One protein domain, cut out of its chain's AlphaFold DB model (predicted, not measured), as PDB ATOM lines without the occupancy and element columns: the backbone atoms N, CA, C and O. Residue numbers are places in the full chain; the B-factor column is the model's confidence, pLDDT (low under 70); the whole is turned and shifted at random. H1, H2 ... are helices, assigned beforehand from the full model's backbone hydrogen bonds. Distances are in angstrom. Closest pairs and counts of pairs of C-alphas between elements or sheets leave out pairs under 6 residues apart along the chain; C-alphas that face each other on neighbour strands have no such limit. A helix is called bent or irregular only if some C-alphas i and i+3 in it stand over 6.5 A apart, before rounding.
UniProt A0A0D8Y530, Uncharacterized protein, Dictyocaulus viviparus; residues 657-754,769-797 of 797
ATOM      1  N   VAL A 657     152.561 189.687 130.596       79.94
ATOM      2  CA  VAL A 657     153.114 188.375 130.949       79.94
ATOM      3  C   VAL A 657     154.613 188.314 130.631       79.94
ATOM      4  O   VAL A 657     155.382 187.799 131.440       79.94
ATOM      5  N   ALA A 658     155.065 188.903 129.516       81.50
ATOM      6  CA  ALA A 658     156.494 189.022 129.207       81.50
ATOM      7  C   ALA A 658     157.274 189.770 130.306       81.50
ATOM      8  O   ALA A 658     158.342 189.314 130.712       81.50
ATOM      9  N   LEU A 659     156.720 190.872 130.833       81.94
ATOM     10  CA  LEU A 659     157.321 191.616 131.945       81.94
ATOM     11  C   LEU A 659     157.441 190.758 133.208       81.94
ATOM     12  O   LEU A 659     158.496 190.770 133.838       81.94
ATOM     13  N   PHE A 660     156.412 189.977 133.554       82.56
ATOM     14  CA  PHE A 660     156.485 189.065 134.700       82.56
ATOM     15  C   PHE A 660     157.545 187.981 134.513       82.56
ATOM     16  O   PHE A 660     158.292 187.695 135.443       82.56
ATOM     17  N   ILE A 661     157.663 187.417 133.310       86.19
ATOM     18  CA  ILE A 661     158.703 186.433 132.984       86.19
ATOM     19  C   ILE A 661     160.098 187.051 133.119       86.19
ATOM     20  O   ILE A 661     161.009 186.421 133.659       86.19
ATOM     21  N   ASP A 662     160.279 188.287 132.655       85.62
ATOM     22  CA  ASP A 662     161.550 188.993 132.764       85.62
ATOM     23  C   ASP A 662     161.906 189.368 134.202       85.62
ATOM     24  O   ASP A 662     163.077 189.280 134.578       85.62
ATOM     25  N   GLU A 663     160.922 189.736 135.014       82.19
ATOM     26  CA  GLU A 663     161.138 190.023 136.427       82.19
ATOM     27  C   GLU A 663     161.449 188.743 137.210       82.19
ATOM     28  O   GLU A 663     162.416 188.701 137.970       82.19
ATOM     29  N   TYR A 664     160.741 187.647 136.926       85.12
ATOM     30  CA  TYR A 664     161.064 186.327 137.471       85.12
ATOM     31  C   TYR A 664     162.502 185.929 137.114       85.12
ATOM     32  O   TYR A 664     163.284 185.527 137.973       85.12
ATOM     33  N   ARG A 665     162.901 186.118 135.845       86.69
ATOM     34  CA  ARG A 665     164.264 185.851 135.359       86.69
ATOM     35  C   ARG A 665     165.325 186.649 136.119       86.69
ATOM     36  O   ARG A 665     166.392 186.099 136.396       86.69
ATOM     37  N   ARG A 666     165.078 187.929 136.416       85.38
ATOM     38  CA  ARG A 666     166.014 188.786 137.168       85.38
ATOM     39  C   ARG A 666     166.207 188.286 138.597       85.38
ATOM     40  O   ARG A 666     167.344 188.249 139.062       85.38
ATOM     41  N   ASN A 667     165.128 187.825 139.223       84.00
ATOM     42  CA  ASN A 667     165.118 187.378 140.614       84.00
ATOM     43  C   ASN A 667     165.440 185.881 140.790       84.00
ATOM     44  O   ASN A 667     165.576 185.409 141.909       84.00
ATOM     45  N   LEU A 668     165.735 185.140 139.709       81.19
ATOM     46  CA  LEU A 668     166.243 183.751 139.747       81.19
ATOM     47  C   LEU A 668     167.563 183.549 140.527       81.19
ATOM     48  O   LEU A 668     168.144 182.466 140.488       81.19
ATOM     49  N   VAL A 669     168.175 184.599 141.075       78.50
ATOM     50  CA  VAL A 669     169.331 184.464 141.983       78.50
ATOM     51  C   VAL A 669     168.866 184.105 143.401       78.50
ATOM     52  O   VAL A 669     169.648 183.560 144.174       78.50
ATOM     53  N   GLU A 670     167.606 184.378 143.729       80.50
ATOM     54  CA  GLU A 670     167.010 184.123 145.034       80.50
ATOM     55  C   GLU A 670     166.441 182.696 145.123       80.50
ATOM     56  O   GLU A 670     165.807 182.197 144.191       80.50
ATOM     57  N   GLU A 671     166.648 182.033 146.268       76.62
ATOM     58  CA  GLU A 671     166.301 180.613 146.470       76.62
ATOM     59  C   GLU A 671     164.791 180.340 146.336       76.62
ATOM     60  O   GLU A 671     164.389 179.278 145.859       76.62
ATOM     61  N   GLN A 672     163.945 181.297 146.736       78.62
ATOM     62  CA  GLN A 672     162.485 181.188 146.633       78.62
ATOM     63  C   GLN A 672     162.040 181.069 145.163       78.62
ATOM     64  O   GLN A 672     161.327 180.131 144.803       78.62
ATOM     65  N   PHE A 673     162.551 181.949 144.296       79.88
ATOM     66  CA  PHE A 673     162.275 181.931 142.857       79.88
ATOM     67  C   PHE A 673     162.854 180.689 142.167       79.88
ATOM     68  O   PHE A 673     162.267 180.173 141.220       79.88
ATOM     69  N   GLU A 674     163.989 180.162 142.630       78.12
ATOM     70  CA  GLU A 674     164.539 178.918 142.080       78.12
ATOM     71  C   GLU A 674     163.647 177.704 142.397       78.12
ATOM     72  O   GLU A 674     163.402 176.875 141.517       78.12
ATOM     73  N   LYS A 675     163.115 177.611 143.626       79.44
ATOM     74  CA  LYS A 675     162.231 176.510 144.052       79.44
ATOM     75  C   LYS A 675     160.894 176.503 143.316       79.44
ATOM     76  O   LYS A 675     160.392 175.431 142.978       79.44
ATOM     77  N   GLU A 676     160.323 177.675 143.062       82.94
ATOM     78  CA  GLU A 676     159.014 177.800 142.416       82.94
ATOM     79  C   GLU A 676     159.066 177.792 140.886       82.94
ATOM     80  O   GLU A 676     158.022 177.667 140.240       82.94
ATOM     81  N   LEU A 677     160.257 177.861 140.286       82.62
ATOM     82  CA  LEU A 677     160.408 177.965 138.836       82.62
ATOM     83  C   LEU A 677     159.691 176.834 138.083       82.62
ATOM     84  O   LEU A 677     159.151 177.064 137.003       82.62
ATOM     85  N   GLY A 678     159.660 175.620 138.641       80.56
ATOM     86  CA  GLY A 678     158.928 174.493 138.052       80.56
ATOM     87  C   GLY A 678     157.426 174.761 137.951       80.56
ATOM     88  O   GLY A 678     156.840 174.579 136.885       80.56
ATOM     89  N   SER A 679     156.823 175.257 139.032       80.31
ATOM     90  CA  SER A 679     155.410 175.648 139.080       80.31
ATOM     91  C   SER A 679     155.129 176.836 138.161       80.31
ATOM     92  O   SER A 679     154.147 176.822 137.421       80.31
ATOM     93  N   PHE A 680     156.020 177.833 138.145       84.38
ATOM     94  CA  PHE A 680     155.905 178.995 137.263       84.38
ATOM     95  C   PHE A 680     155.923 178.594 135.783       84.38
ATOM     96  O   PHE A 680     155.045 178.982 135.015       84.38
ATOM     97  N   LEU A 681     156.867 177.742 135.384       82.38
ATOM     98  CA  LEU A 681     156.960 177.229 134.019       82.38
ATOM     99  C   LEU A 681     155.777 176.324 133.640       82.38
ATOM    100  O   LEU A 681     155.331 176.369 132.495       82.38
ATOM    101  N   ALA A 682     155.231 175.555 134.587       80.56
ATOM    102  CA  ALA A 682     154.023 174.760 134.366       80.56
ATOM    103  C   ALA A 682     152.790 175.640 134.088       80.56
ATOM    104  O   ALA A 682     151.980 175.297 133.227       80.56
ATOM    105  N   MET A 683     152.667 176.803 134.743       81.94
ATOM    106  CA  MET A 683     151.597 177.767 134.442       81.94
ATOM    107  C   MET A 683     151.697 178.308 133.008       81.94
ATOM    108  O   MET A 683     150.680 178.485 132.340       81.94
ATOM    109  N   LEU A 684     152.919 178.509 132.508       83.38
ATOM    110  CA  LEU A 684     153.166 178.999 131.149       83.38
ATOM    111  C   LEU A 684     152.971 177.925 130.062       83.38
ATOM    112  O   LEU A 684     152.809 178.273 128.893       83.38
ATOM    113  N   GLU A 685     152.942 176.633 130.417       80.12
ATOM    114  CA  GLU A 685     152.842 175.509 129.466       80.12
ATOM    115  C   GLU A 685     151.601 175.607 128.553       80.12
ATOM    116  O   GLU A 685     151.645 175.227 127.378       80.12
ATOM    117  N   ASN A 686     150.492 176.128 129.089       75.50
ATOM    118  CA  ASN A 686     149.200 176.190 128.401       75.50
ATOM    119  C   ASN A 686     148.854 177.576 127.840       75.50
ATOM    120  O   ASN A 686     147.807 177.727 127.206       75.50
ATOM    121  N   VAL A 687     149.711 178.578 128.038       78.44
ATOM    122  CA  VAL A 687     149.474 179.935 127.537       78.44
ATOM    123  C   VAL A 687     149.785 179.980 126.042       78.44
ATOM    124  O   VAL A 687     150.891 179.656 125.600       78.44
ATOM    125  N   ARG A 688     148.782 180.359 125.244       75.44
ATOM    126  CA  ARG A 688     148.863 180.437 123.781       75.44
ATOM    127  C   ARG A 688     148.232 181.730 123.300       75.44
ATOM    128  O   ARG A 688     147.123 182.055 123.711       75.44
ATOM    129  N   TYR A 689     148.908 182.405 122.378       79.81
ATOM    130  CA  TYR A 689     148.388 183.605 121.736       79.81
ATOM    131  C   TYR A 689     148.033 183.318 120.279       79.81
ATOM    132  O   TYR A 689     148.802 182.686 119.556       79.81
ATOM    133  N   GLU A 690     146.868 183.801 119.841       73.25
ATOM    134  CA  GLU A 690     146.383 183.623 118.463       73.25
ATOM    135  C   GLU A 690     147.286 184.328 117.436       73.25
ATOM    136  O   GLU A 690     147.454 183.857 116.309       73.25
ATOM    137  N   ASN A 691     147.907 185.442 117.838       78.00
ATOM    138  CA  ASN A 691     148.838 186.206 117.020       78.00
ATOM    139  C   ASN A 691     150.260 186.151 117.597       78.00
ATOM    140  O   ASN A 691     150.644 186.949 118.453       78.00
ATOM    141  N   MET A 692     151.078 185.231 117.076       77.94
ATOM    142  CA  MET A 692     152.478 185.090 117.495       77.94
ATOM    143  C   MET A 692     153.331 186.332 117.228       77.94
ATOM    144  O   MET A 692     154.288 186.587 117.960       77.94
ATOM    145  N   CYS A 693     153.010 187.124 116.201       73.19
ATOM    146  CA  CYS A 693     153.765 188.339 115.914       73.19
ATOM    147  C   CYS A 693     153.551 189.396 117.000       73.19
ATOM    148  O   CYS A 693     154.512 190.052 117.412       73.19
ATOM    149  N   GLU A 694     152.317 189.562 117.472       73.50
ATOM    150  CA  GLU A 694     151.977 190.468 118.578       73.50
ATOM    151  C   GLU A 694     152.523 189.950 119.911       73.50
ATOM    152  O   GLU A 694     153.111 190.721 120.664       73.50
ATOM    153  N   ALA A 695     152.488 188.634 120.129       81.50
ATOM    154  CA  ALA A 695     153.045 187.982 121.314       81.50
ATOM    155  C   ALA A 695     154.560 187.696 121.247       81.50
ATOM    156  O   ALA A 695     155.093 186.945 122.062       81.50
ATOM    157  N   SER A 696     155.290 188.283 120.295       82.81
ATOM    158  CA  SER A 696     156.727 188.013 120.123       82.81
ATOM    159  C   SER A 696     157.559 188.311 121.378       82.81
ATOM    160  O   SER A 696     158.473 187.551 121.692       82.81
ATOM    161  N   ASN A 697     157.204 189.351 122.141       82.06
ATOM    162  CA  ASN A 697     157.871 189.684 123.403       82.06
ATOM    163  C   ASN A 697     157.731 188.560 124.440       82.06
ATOM    164  O   ASN A 697     158.720 188.188 125.060       82.06
ATOM    165  N   TYR A 698     156.541 187.968 124.570       88.81
ATOM    166  CA  TYR A 698     156.283 186.849 125.480       88.81
ATOM    167  C   TYR A 698     157.188 185.649 125.182       88.81
ATOM    168  O   TYR A 698     157.916 185.174 126.055       88.81
ATOM    169  N   TYR A 699     157.203 185.198 123.926       88.50
ATOM    170  CA  TYR A 699     158.013 184.049 123.522       88.50
ATOM    171  C   TYR A 699     159.516 184.330 123.664       88.50
ATOM    172  O   TYR A 699     160.262 183.469 124.132       88.50
ATOM    173  N   MET A 700     159.967 185.547 123.342       87.50
ATOM    174  CA  MET A 700     161.362 185.946 123.550       87.50
ATOM    175  C   MET A 700     161.751 185.973 125.033       87.50
ATOM    176  O   MET A 700     162.844 185.506 125.372       87.50
ATOM    177  N   SER A 701     160.883 186.454 125.927       89.19
ATOM    178  CA  SER A 701     161.137 186.424 127.373       89.19
ATOM    179  C   SER A 701     161.214 184.983 127.894       89.19
ATOM    180  O   SER A 701     162.118 184.682 128.675       89.19
ATOM    181  N   ILE A 702     160.388 184.051 127.389       90.44
ATOM    182  CA  ILE A 702     160.511 182.609 127.700       90.44
ATOM    183  C   ILE A 702     161.864 182.062 127.256       90.44
ATOM    184  O   ILE A 702     162.569 181.444 128.054       90.44
ATOM    185  N   PHE A 703     162.256 182.287 125.999       91.75
ATOM    186  CA  PHE A 703     163.538 181.789 125.500       91.75
ATOM    187  C   PHE A 703     164.702 182.326 126.330       91.75
ATOM    188  O   PHE A 703     165.619 181.579 126.668       91.75
ATOM    189  N   THR A 704     164.634 183.593 126.729       89.88
ATOM    190  CA  THR A 704     165.669 184.232 127.541       89.88
ATOM    191  C   THR A 704     165.689 183.701 128.979       89.88
ATOM    192  O   THR A 704     166.770 183.506 129.539       89.88
ATOM    193  N   LEU A 705     164.528 183.412 129.578       89.38
ATOM    194  CA  LEU A 705     164.415 182.745 130.882       89.38
ATOM    195  C   LEU A 705     165.046 181.347 130.836       89.38
ATOM    196  O   LEU A 705     165.872 181.012 131.682       89.38
ATOM    197  N   VAL A 706     164.716 180.560 129.810       89.00
ATOM    198  CA  VAL A 706     165.250 179.207 129.616       89.00
ATOM    199  C   VAL A 706     166.763 179.227 129.394       89.00
ATOM    200  O   VAL A 706     167.479 178.415 129.979       89.00
ATOM    201  N   GLN A 707     167.276 180.173 128.603       89.31
ATOM    202  CA  GLN A 707     168.718 180.370 128.429       89.31
ATOM    203  C   GLN A 707     169.401 180.710 129.759       89.31
ATOM    204  O   GLN A 707     170.410 180.092 130.100       89.31
ATOM    205  N   ALA A 708     168.849 181.655 130.525       86.56
ATOM    206  CA  ALA A 708     169.395 182.052 131.821       86.56
ATOM    207  C   ALA A 708     169.414 180.883 132.818       86.56
ATOM    208  O   ALA A 708     170.410 180.684 133.515       86.56
ATOM    209  N   PHE A 709     168.352 180.078 132.841       84.69
ATOM    210  CA  PHE A 709     168.261 178.885 133.677       84.69
ATOM    211  C   PHE A 709     169.273 177.808 133.258       84.69
ATOM    212  O   PHE A 709     170.047 177.337 134.089       84.69
ATOM    213  N   ALA A 710     169.355 177.478 131.965       84.81
ATOM    214  CA  ALA A 710     170.302 176.488 131.449       84.81
ATOM    215  C   ALA A 710     171.770 176.876 131.716       84.81
ATOM    216  O   ALA A 710     172.598 176.018 132.023       84.81
ATOM    217  N   LEU A 711     172.099 178.172 131.658       83.19
ATOM    218  CA  LEU A 711     173.442 178.675 131.960       83.19
ATOM    219  C   LEU A 711     173.818 178.556 133.446       83.19
ATOM    220  O   LEU A 711     175.000 178.406 133.753       83.19
ATOM    221  N   LYS A 712     172.840 178.578 134.361       76.81
ATOM    222  CA  LYS A 712     173.060 178.428 135.811       76.81
ATOM    223  C   LYS A 712     173.290 176.972 136.263       76.81
ATOM    224  O   LYS A 712     173.581 176.750 137.431       76.81
ATOM    225  N   ARG A 713     173.207 175.987 135.350       64.88
ATOM    226  CA  ARG A 713     173.414 174.535 135.582       64.88
ATOM    227  C   ARG A 713     172.594 173.853 136.714       64.88
ATOM    228  O   ARG A 713     173.158 173.007 137.413       64.88
ATOM    229  N   PRO A 714     171.293 174.121 136.911       68.38
ATOM    230  CA  PRO A 714     170.475 173.357 137.853       68.38
ATOM    231  C   PRO A 714     169.774 172.158 137.177       68.38
ATOM    232  O   PRO A 714     169.744 172.030 135.956       68.38
ATOM    233  N   ASN A 715     169.249 171.257 138.012       73.31
ATOM    234  CA  ASN A 715     168.448 170.056 137.723       73.31
ATOM    235  C   ASN A 715     168.287 169.635 136.235       73.31
ATOM    236  O   ASN A 715     167.399 170.099 135.516       73.31
ATOM    237  N   HIS A 716     169.078 168.642 135.811       79.56
ATOM    238  CA  HIS A 716     169.061 168.088 134.451       79.56
ATOM    239  C   HIS A 716     167.698 167.491 134.056       79.56
ATOM    240  O   HIS A 716     167.316 167.562 132.889       79.56
ATOM    241  N   ALA A 717     166.943 166.938 135.014       81.31
ATOM    242  CA  ALA A 717     165.611 166.398 134.747       81.31
ATOM    243  C   ALA A 717     164.623 167.518 134.384       81.31
ATOM    244  O   ALA A 717     163.851 167.388 133.439       81.31
ATOM    245  N   MET A 718     164.711 168.658 135.071       80.94
ATOM    246  CA  MET A 718     163.891 169.830 134.770       80.94
ATOM    247  C   MET A 718     164.247 170.437 133.408       80.94
ATOM    248  O   MET A 718     163.354 170.781 132.644       80.94
ATOM    249  N   LEU A 719     165.534 170.510 133.051       83.94
ATOM    250  CA  LEU A 719     165.959 170.967 131.721       83.94
ATOM    251  C   LEU A 719     165.438 170.067 130.589       83.94
ATOM    252  O   LEU A 719     165.063 170.570 129.527       83.94
ATOM    253  N   ALA A 720     165.382 168.750 130.813       83.56
ATOM    254  CA  ALA A 720     164.792 167.811 129.862       83.56
ATOM    255  C   ALA A 720     163.279 168.043 129.692       83.56
ATOM    256  O   ALA A 720     162.797 168.107 128.561       83.56
ATOM    257  N   GLU A 721     162.548 168.252 130.791       86.00
ATOM    258  CA  GLU A 721     161.112 168.558 130.760       86.00
ATOM    259  C   GLU A 721     160.817 169.918 130.109       86.00
ATOM    260  O   GLU A 721     159.923 170.006 129.272       86.00
ATOM    261  N   ILE A 722     161.598 170.967 130.398       86.00
ATOM    262  CA  ILE A 722     161.446 172.298 129.774       86.00
ATOM    263  C   ILE A 722     161.608 172.213 128.258       86.00
ATOM    264  O   ILE A 722     160.848 172.831 127.507       86.00
ATOM    265  N   LYS A 723     162.590 171.436 127.788       86.00
ATOM    266  CA  LYS A 723     162.801 171.232 126.356       86.00
ATOM    267  C   LYS A 723     161.554 170.634 125.698       86.00
ATOM    268  O   LYS A 723     161.081 171.185 124.712       86.00
ATOM    269  N   VAL A 724     161.022 169.550 126.264       85.81
ATOM    270  CA  VAL A 724     159.906 168.797 125.673       85.81
ATOM    271  C   VAL A 724     158.571 169.529 125.830       85.81
ATOM    272  O   VAL A 724     157.816 169.657 124.869       85.81
ATOM    273  N   ARG A 725     158.252 170.012 127.034       85.44
ATOM    274  CA  ARG A 725     156.926 170.567 127.344       85.44
ATOM    275  C   ARG A 725     156.754 172.022 126.942       85.44
ATOM    276  O   ARG A 725     155.626 172.427 126.689       85.44
ATOM    277  N   ILE A 726     157.838 172.795 126.872       87.56
ATOM    278  CA  ILE A 726     157.768 174.239 126.614       87.56
ATOM    279  C   ILE A 726     158.398 174.573 125.270       87.56
ATOM    280  O   ILE A 726     157.693 175.018 124.368       87.56
ATOM    281  N   LEU A 727     159.705 174.342 125.099       87.81
ATOM    282  CA  LEU A 727     160.397 174.776 123.881       87.81
ATOM    283  C   LEU A 727     159.868 174.072 122.630       87.81
ATOM    284  O   LEU A 727     159.541 174.748 121.656       87.81
ATOM    285  N   ASP A 728     159.783 172.742 122.642       86.75
ATOM    286  CA  ASP A 728     159.343 171.980 121.471       86.75
ATOM    287  C   ASP A 728     157.872 172.288 121.133       86.75
ATOM    288  O   ASP A 728     157.546 172.479 119.966       86.75
ATOM    289  N   ARG A 729     157.012 172.514 122.137       85.75
ATOM    290  CA  ARG A 729     155.633 172.976 121.904       85.75
ATOM    291  C   ARG A 729     155.550 174.373 121.295       85.75
ATOM    292  O   ARG A 729     154.720 174.594 120.417       85.75
ATOM    293  N   ILE A 730     156.365 175.326 121.751       86.06
ATOM    294  CA  ILE A 730     156.414 176.669 121.147       86.06
ATOM    295  C   ILE A 730     156.895 176.562 119.696       86.06
ATOM    296  O   ILE A 730     156.348 177.221 118.817       86.06
ATOM    297  N   HIS A 731     157.876 175.702 119.426       85.88
ATOM    298  CA  HIS A 731     158.366 175.457 118.076       85.88
ATOM    299  C   HIS A 731     157.296 174.838 117.164       85.88
ATOM    300  O   HIS A 731     157.130 175.301 116.035       85.88
ATOM    301  N   ASP A 732     156.524 173.865 117.652       85.31
ATOM    302  CA  ASP A 732     155.394 173.298 116.909       85.31
ATOM    303  C   ASP A 732     154.348 174.379 116.592       85.31
ATOM    304  O   ASP A 732     153.939 174.529 115.442       85.31
ATOM    305  N   GLN A 733     154.010 175.228 117.570       82.88
ATOM    306  CA  GLN A 733     153.109 176.365 117.346       82.88
ATOM    307  C   GLN A 733     153.661 177.355 116.309       82.88
ATOM    308  O   GLN A 733     152.906 177.892 115.500       82.88
ATOM    309  N   MET A 734     154.973 177.606 116.311       82.56
ATOM    310  CA  MET A 734     155.610 178.470 115.317       82.56
ATOM    311  C   MET A 734     155.524 177.864 113.916       82.56
ATOM    312  O   MET A 734     155.273 178.595 112.959       82.56
ATOM    313  N   ILE A 735     155.706 176.546 113.779       83.06
ATOM    314  CA  ILE A 735     155.534 175.843 112.503       83.06
ATOM    315  C   ILE A 735     154.090 175.974 112.017       83.06
ATOM    316  O   ILE A 735     153.882 176.364 110.865       83.06
ATOM    317  N   ASP A 736     153.115 175.708 112.883       82.56
ATOM    318  CA  ASP A 736     151.690 175.812 112.557       82.56
ATOM    319  C   ASP A 736     151.324 177.238 112.125       82.56
ATOM    320  O   ASP A 736     150.666 177.440 111.102       82.56
ATOM    321  N   TYR A 737     151.823 178.249 112.840       82.00
ATOM    322  CA  TYR A 737     151.602 179.654 112.505       82.00
ATOM    323  C   TYR A 737     152.238 180.043 111.162       82.00
ATOM    324  O   TYR A 737     151.609 180.730 110.358       82.00
ATOM    325  N   ILE A 738     153.454 179.569 110.864       81.50
ATOM    326  CA  ILE A 738     154.102 179.784 109.558       81.50
ATOM    327  C   ILE A 738     153.271 179.158 108.434       81.50
ATOM    328  O   ILE A 738     153.090 179.778 107.385       81.50
ATOM    329  N   GLN A 739     152.769 177.935 108.625       81.69
ATOM    330  CA  GLN A 739     151.910 177.274 107.641       81.69
ATOM    331  C   GLN A 739     150.619 178.065 107.418       81.69
ATOM    332  O   GLN A 739     150.235 178.302 106.272       81.69
ATOM    333  N   LEU A 740     150.000 178.530 108.498       80.50
ATOM    334  CA  LEU A 740     148.766 179.299 108.463       80.50
ATOM    335  C   LEU A 740     148.950 180.666 107.785       80.50
ATOM    336  O   LEU A 740     148.136 181.045 106.945       80.50
ATOM    337  N   GLU A 741     150.045 181.379 108.052       77.06
ATOM    338  CA  GLU A 741     150.361 182.625 107.344       77.06
ATOM    339  C   GLU A 741     150.698 182.393 105.866       77.06
ATOM    340  O   GLU A 741     150.313 183.200 105.023       77.06
ATOM    341  N   ASN A 742     151.341 181.277 105.511       77.88
ATOM    342  CA  ASN A 742     151.554 180.918 104.106       77.88
ATOM    343  C   ASN A 742     150.228 180.647 103.375       77.88
ATOM    344  O   ASN A 742     150.087 181.036 102.215       77.88
ATOM    345  N   ILE A 743     149.250 180.019 104.042       79.25
ATOM    346  CA  ILE A 743     147.894 179.822 103.506       79.25
ATOM    347  C   ILE A 743     147.196 181.176 103.339       79.25
ATOM    348  O   ILE A 743     146.771 181.494 102.231       79.25
ATOM    349  N   ARG A 744     147.183 182.025 104.377       77.38
ATOM    350  CA  ARG A 744     146.606 183.384 104.319       77.38
ATOM    351  C   ARG A 744     147.250 184.255 103.244       77.38
ATOM    352  O   ARG A 744     146.603 185.129 102.673       77.38
ATOM    353  N   ALA A 745     148.547 184.096 103.014       73.25
ATOM    354  CA  ALA A 745     149.260 184.816 101.971       73.25
ATOM    355  C   ALA A 745     148.862 184.326 100.575       73.25
ATOM    356  O   ALA A 745     148.653 185.145  99.682       73.25
ATOM    357  N   LYS A 746     148.702 183.009 100.409       76.44
ATOM    358  CA  LYS A 746     148.236 182.401  99.163       76.44
ATOM    359  C   LYS A 746     146.795 182.805  98.848       76.44
ATOM    360  O   LYS A 746     146.525 183.202  97.728       76.44
ATOM    361  N   GLU A 747     145.908 182.816  99.841       76.06
ATOM    362  CA  GLU A 747     144.530 183.309  99.702       76.06
ATOM    363  C   GLU A 747     144.497 184.793  99.309       76.06
ATOM    364  O   GLU A 747     143.782 185.172  98.385       76.06
ATOM    365  N   ARG A 748     145.342 185.630  99.930       75.94
ATOM    366  CA  ARG A 748     145.494 187.049  99.558       75.94
ATOM    367  C   ARG A 748     146.041 187.240  98.138       75.94
ATOM    368  O   ARG A 748     145.730 188.248  97.500       75.94
ATOM    369  N   GLU A 749     146.884 186.336  97.642       69.81
ATOM    370  CA  GLU A 749     147.340 186.341  96.246       69.81
ATOM    371  C   GLU A 749     146.253 185.853  95.288       69.81
ATOM    372  O   GLU A 749     146.016 186.510  94.276       69.81
ATOM    373  N   ASP A 750     145.545 184.777  95.623       68.44
ATOM    374  CA  ASP A 750     144.443 184.229  94.832       68.44
ATOM    375  C   ASP A 750     143.292 185.251  94.713       68.44
ATOM    376  O   ASP A 750     142.777 185.469  93.614       68.44
ATOM    377  N   GLU A 751     142.969 185.992  95.780       62.66
ATOM    378  CA  GLU A 751     142.034 187.130  95.754       62.66
ATOM    379  C   GLU A 751     142.531 188.284  94.869       62.66
ATOM    380  O   GLU A 751     141.757 188.875  94.110       62.66
ATOM    381  N   LYS A 752     143.833 188.601  94.905       61.19
ATOM    382  CA  LYS A 752     144.437 189.620  94.025       61.19
ATOM    383  C   LYS A 752     144.462 189.186  92.558       61.19
ATOM    384  O   LYS A 752     144.342 190.043  91.684       61.19
ATOM    385  N   ILE A 753     144.611 187.891  92.279       60.75
ATOM    386  CA  ILE A 753     144.558 187.304  90.933       60.75
ATOM    387  C   ILE A 753     143.112 187.308  90.415       60.75
ATOM    388  O   ILE A 753     142.882 187.711  89.275       60.75
ATOM    389  N   LEU A 754     142.133 186.979  91.265       54.72
ATOM    390  CA  LEU A 754     140.698 187.118  90.980       54.72
ATOM    391  C   LEU A 754     140.298 188.575  90.688       54.72
ATOM    392  O   LEU A 754     139.473 188.816  89.810       54.72
ATOM    393  N   LEU A 769     156.177 184.750 100.306       49.06
ATOM    394  CA  LEU A 769     154.745 184.985 100.573       49.06
ATOM    395  C   LEU A 769     154.457 185.716 101.904       49.06
ATOM    396  O   LEU A 769     153.348 186.186 102.108       49.06
ATOM    397  N   LEU A 770     155.436 185.894 102.799       50.25
ATOM    398  CA  LEU A 770     155.230 186.610 104.072       50.25
ATOM    399  C   LEU A 770     155.566 188.106 103.964       50.25
ATOM    400  O   LEU A 770     156.605 188.452 103.388       50.25
ATOM    401  N   ASP A 771     154.731 188.955 104.580       58.03
ATOM    402  CA  ASP A 771     154.986 190.388 104.815       58.03
ATOM    403  C   ASP A 771     156.334 190.578 105.541       58.03
ATOM    404  O   ASP A 771     156.688 189.790 106.422       58.03
ATOM    405  N   GLY A 772     157.108 191.604 105.169       57.88
ATOM    406  CA  GLY A 772     158.479 191.813 105.652       57.88
ATOM    407  C   GLY A 772     158.564 191.878 107.180       57.88
ATOM    408  O   GLY A 772     159.389 191.202 107.780       57.88
ATOM    409  N   LYS A 773     157.619 192.577 107.824       62.53
ATOM    410  CA  LYS A 773     157.563 192.692 109.293       62.53
ATOM    411  C   LYS A 773     157.228 191.374 110.002       62.53
ATOM    412  O   LYS A 773     157.726 191.129 111.098       62.53
ATOM    413  N   VAL A 774     156.381 190.538 109.397       66.81
ATOM    414  CA  VAL A 774     155.994 189.222 109.939       66.81
ATOM    415  C   VAL A 774     157.165 188.252 109.820       66.81
ATOM    416  O   VAL A 774     157.504 187.556 110.776       66.81
ATOM    417  N   ARG A 775     157.846 188.266 108.670       69.31
ATOM    418  CA  ARG A 775     159.044 187.461 108.425       69.31
ATOM    419  C   ARG A 775     160.154 187.769 109.426       69.31
ATOM    420  O   ARG A 775     160.694 186.835 110.008       69.31
ATOM    421  N   ASP A 776     160.461 189.045 109.641       72.25
ATOM    422  CA  ASP A 776     161.539 189.458 110.546       72.25
ATOM    423  C   ASP A 776     161.259 189.013 111.993       72.25
ATOM    424  O   ASP A 776     162.151 188.514 112.680       72.25
ATOM    425  N   ARG A 777     159.999 189.110 112.448       76.50
ATOM    426  CA  ARG A 777     159.590 188.652 113.788       76.50
ATOM    427  C   ARG A 777     159.646 187.134 113.938       76.50
ATOM    428  O   ARG A 777     160.126 186.647 114.956       76.50
ATOM    429  N   ILE A 778     159.211 186.379 112.931       78.62
ATOM    430  CA  ILE A 778     159.293 184.912 112.951       78.62
ATOM    431  C   ILE A 778     160.754 184.445 112.945       78.62
ATOM    432  O   ILE A 778     161.106 183.538 113.694       78.62
ATOM    433  N   GLN A 779     161.621 185.080 112.149       78.56
ATOM    434  CA  GLN A 779     163.054 184.769 112.133       78.56
ATOM    435  C   GLN A 779     163.715 185.046 113.487       78.56
ATOM    436  O   GLN A 779     164.532 184.249 113.943       78.56
ATOM    437  N   LEU A 780     163.329 186.137 114.154       82.19
ATOM    438  CA  LEU A 780     163.801 186.448 115.502       82.19
ATOM    439  C   LEU A 780     163.375 185.375 116.516       82.19
ATOM    440  O   LEU A 780     164.197 184.936 117.318       82.19
ATOM    441  N   LEU A 781     162.123 184.912 116.449       84.75
ATOM    442  CA  LEU A 781     161.628 183.833 117.309       84.75
ATOM    443  C   LEU A 781     162.353 182.508 117.044       84.75
ATOM    444  O   LEU A 781     162.732 181.823 117.991       84.75
ATOM    445  N   GLN A 782     162.598 182.161 115.775       83.06
ATOM    446  CA  GLN A 782     163.349 180.952 115.402       83.06
ATOM    447  C   GLN A 782     164.771 180.997 115.955       83.06
ATOM    448  O   GLN A 782     165.239 180.037 116.562       83.06
ATOM    449  N   PHE A 783     165.424 182.148 115.820       85.31
ATOM    450  CA  PHE A 783     166.745 182.369 116.380       85.31
ATOM    451  C   PHE A 783     166.757 182.248 117.914       85.31
ATOM    452  O   PHE A 783     167.633 181.585 118.470       85.31
ATOM    453  N   GLY A 784     165.773 182.837 118.603       84.06
ATOM    454  CA  GLY A 784     165.633 182.737 120.059       84.06
ATOM    455  C   GLY A 784     165.427 181.298 120.546       84.06
ATOM    456  O   GLY A 784     166.085 180.870 121.502       84.06
ATOM    457  N   TYR A 785     164.581 180.530 119.850       90.44
ATOM    458  CA  TYR A 785     164.377 179.101 120.103       90.44
ATOM    459  C   TYR A 785     165.676 178.305 119.929       90.44
ATOM    460  O   TYR A 785     166.064 177.557 120.829       90.44
ATOM    461  N   ASP A 786     166.380 178.491 118.810       87.19
ATOM    462  CA  ASP A 786     167.612 177.757 118.515       87.19
ATOM    463  C   ASP A 786     168.692 178.022 119.568       87.19
ATOM    464  O   ASP A 786     169.370 177.093 120.020       87.19
ATOM    465  N   GLN A 787     168.822 179.272 120.018       89.31
ATOM    466  CA  GLN A 787     169.729 179.627 121.107       89.31
ATOM    467  C   GLN A 787     169.344 178.947 122.426       89.31
ATOM    468  O   GLN A 787     170.203 178.345 123.073       89.31
ATOM    469  N   ALA A 788     168.063 178.983 122.808       88.50
ATOM    470  CA  ALA A 788     167.585 178.328 124.026       88.50
ATOM    471  C   ALA A 788     167.826 176.813 123.988       88.50
ATOM    472  O   ALA A 788     168.369 176.239 124.935       88.50
ATOM    473  N   LYS A 789     167.524 176.174 122.856       90.06
ATOM    474  CA  LYS A 789     167.764 174.748 122.629       90.06
ATOM    475  C   LYS A 789     169.245 174.396 122.723       90.06
ATOM    476  O   LYS A 789     169.596 173.415 123.376       90.06
ATOM    477  N   GLN A 790     170.125 175.187 122.107       89.31
ATOM    478  CA  GLN A 790     171.570 174.971 122.200       89.31
ATOM    479  C   GLN A 790     172.088 175.127 123.631       89.31
ATOM    480  O   GLN A 790     172.938 174.341 124.045       89.31
ATOM    481  N   CYS A 791     171.581 176.098 124.395       86.75
ATOM    482  CA  CYS A 791     171.929 176.260 125.806       86.75
ATOM    483  C   CYS A 791     171.521 175.039 126.638       86.75
ATOM    484  O   CYS A 791     172.346 174.540 127.398       86.75
ATOM    485  N   ILE A 792     170.309 174.503 126.443       86.44
ATOM    486  CA  ILE A 792     169.881 173.265 127.113       86.44
ATOM    487  C   ILE A 792     170.777 172.089 126.717       86.44
ATOM    488  O   ILE A 792     171.261 171.368 127.582       86.44
ATOM    489  N   LEU A 793     171.034 171.894 125.420       86.12
ATOM    490  CA  LEU A 793     171.860 170.778 124.949       86.12
ATOM    491  C   LEU A 793     173.293 170.848 125.491       86.12
ATOM    492  O   LEU A 793     173.858 169.813 125.820       86.12
ATOM    493  N   LYS A 794     173.862 172.052 125.621       86.06
ATOM    494  CA  LYS A 794     175.175 172.269 126.248       86.06
ATOM    495  C   LYS A 794     175.170 172.055 127.760       86.06
ATOM    496  O   LYS A 794     176.222 171.772 128.307       86.06
ATOM    497  N   ALA A 795     174.038 172.262 128.428       83.12
ATOM    498  CA  ALA A 795     173.902 172.034 129.863       83.12
ATOM    499  C   ALA A 795     173.641 170.556 130.200       83.12
ATOM    500  O   ALA A 795     173.972 170.125 131.297       83.12
ATOM    501  N   LEU A 796     173.050 169.797 129.268       79.88
ATOM    502  CA  LEU A 796     172.790 168.357 129.396       79.88
ATOM    503  C   LEU A 796     173.958 167.464 128.937       79.88
ATOM    504  O   LEU A 796     173.929 166.264 129.210       79.88
ATOM    505  N   ALA A 797     174.919 168.024 128.197       75.69
ATOM    506  CA  ALA A 797     176.146 167.364 127.751       75.69
ATOM    507  C   ALA A 797     177.272 167.574 128.767       75.69
ATOM    508  O   ALA A 797     178.031 166.604 128.989       75.69
TER     509      ALA A 797
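What this domain is: This is residues 657 to 754 and 769 to 797 of the 797 residues of an uncharacterized protein of Dictyocaulus viviparus (UniProt A0A0D8Y530). One long helix, H4, slightly bent but nearly straight, makes much of the length of a rod of helices. H1, H3 and H5 lie side by side, H3 between the other two, with H4a along H5 and H2 loosely beside H1; most of H4b reaches past H3. The printed part has 127 residues, with five named helices in the order H1 to H5 and no named strand: all helix. It is only just compact, close to loose, with a radius of gyration of the C-alphas of 16.6 A and spans of 61 by 29 by 21 A.

How they stand to each other: By its hydrogen bonds H4, residues 716 to 754, was assigned as one helix, but it is bent: C-alphas 725 and 728 are 6.5 A apart, and its arms H4a, 716 to 725, and H4b, 728 to 754, stand at a shallow tilt of 22 degrees. H4a touches H5, residues 772 to 796, through residues 789 to 796 of H5 alone, the closest C-alphas being those of His 716 and Leu 796, 6.3 A. H4b and H5 only just touch, with 3 pairs of C-alphas within 8 A, the closest His 731 and Tyr 785, 7.3 A. H5 touches H3, residues 696 to 711, at a shallow tilt of 17 degrees, the same way; the closest C-alphas, of Gln 707 and Ala 788, are 5.0 A apart. H3 touches H1, residues 657 to 667, the same way, closest at the C-alphas of Ala 658 and Tyr 698, 4.3 A. H2, residues 671 to 684, is close to H1 but not clearly touching, with the C-alphas of Asn 667 and Phe 673 at 6.5 A; H1 and H5 are apart. Every O i to N i+4 pair is within hydrogen-bond range in H1, H3, H4a, H4b and H5, and 8 of 10 in H2.

Where its parts are: H1 begins at C-alpha 657 (153.114, 188.375, 130.949) and is 15.4 A long. H2, 20.2 A, is irregular: C-alphas 675 and 678 are 7.1 A apart. H3 is 22.5 A, H4a 14.3 A and H4b 38.8 A long, H4b ending at C-alpha 754 (140.698, 187.118, 90.980). H5, 36.3 A, ends at C-alpha 796 (172.790, 168.357, 129.396).

The domain as a whole: The C-alphas of Glu 671 and Leu 754, the two farthest apart, are 61.5 A apart. Residues 755 to 768 are not printed, and C-alphas 754 and 769 are 17.1 A apart across the cut. The link from H2 to H3 is long, with 11 residues. Mean pLDDT of the printed part is 80.1, and it is under 70 at residues 713 to 714, 749 to 754 and 769 to 775.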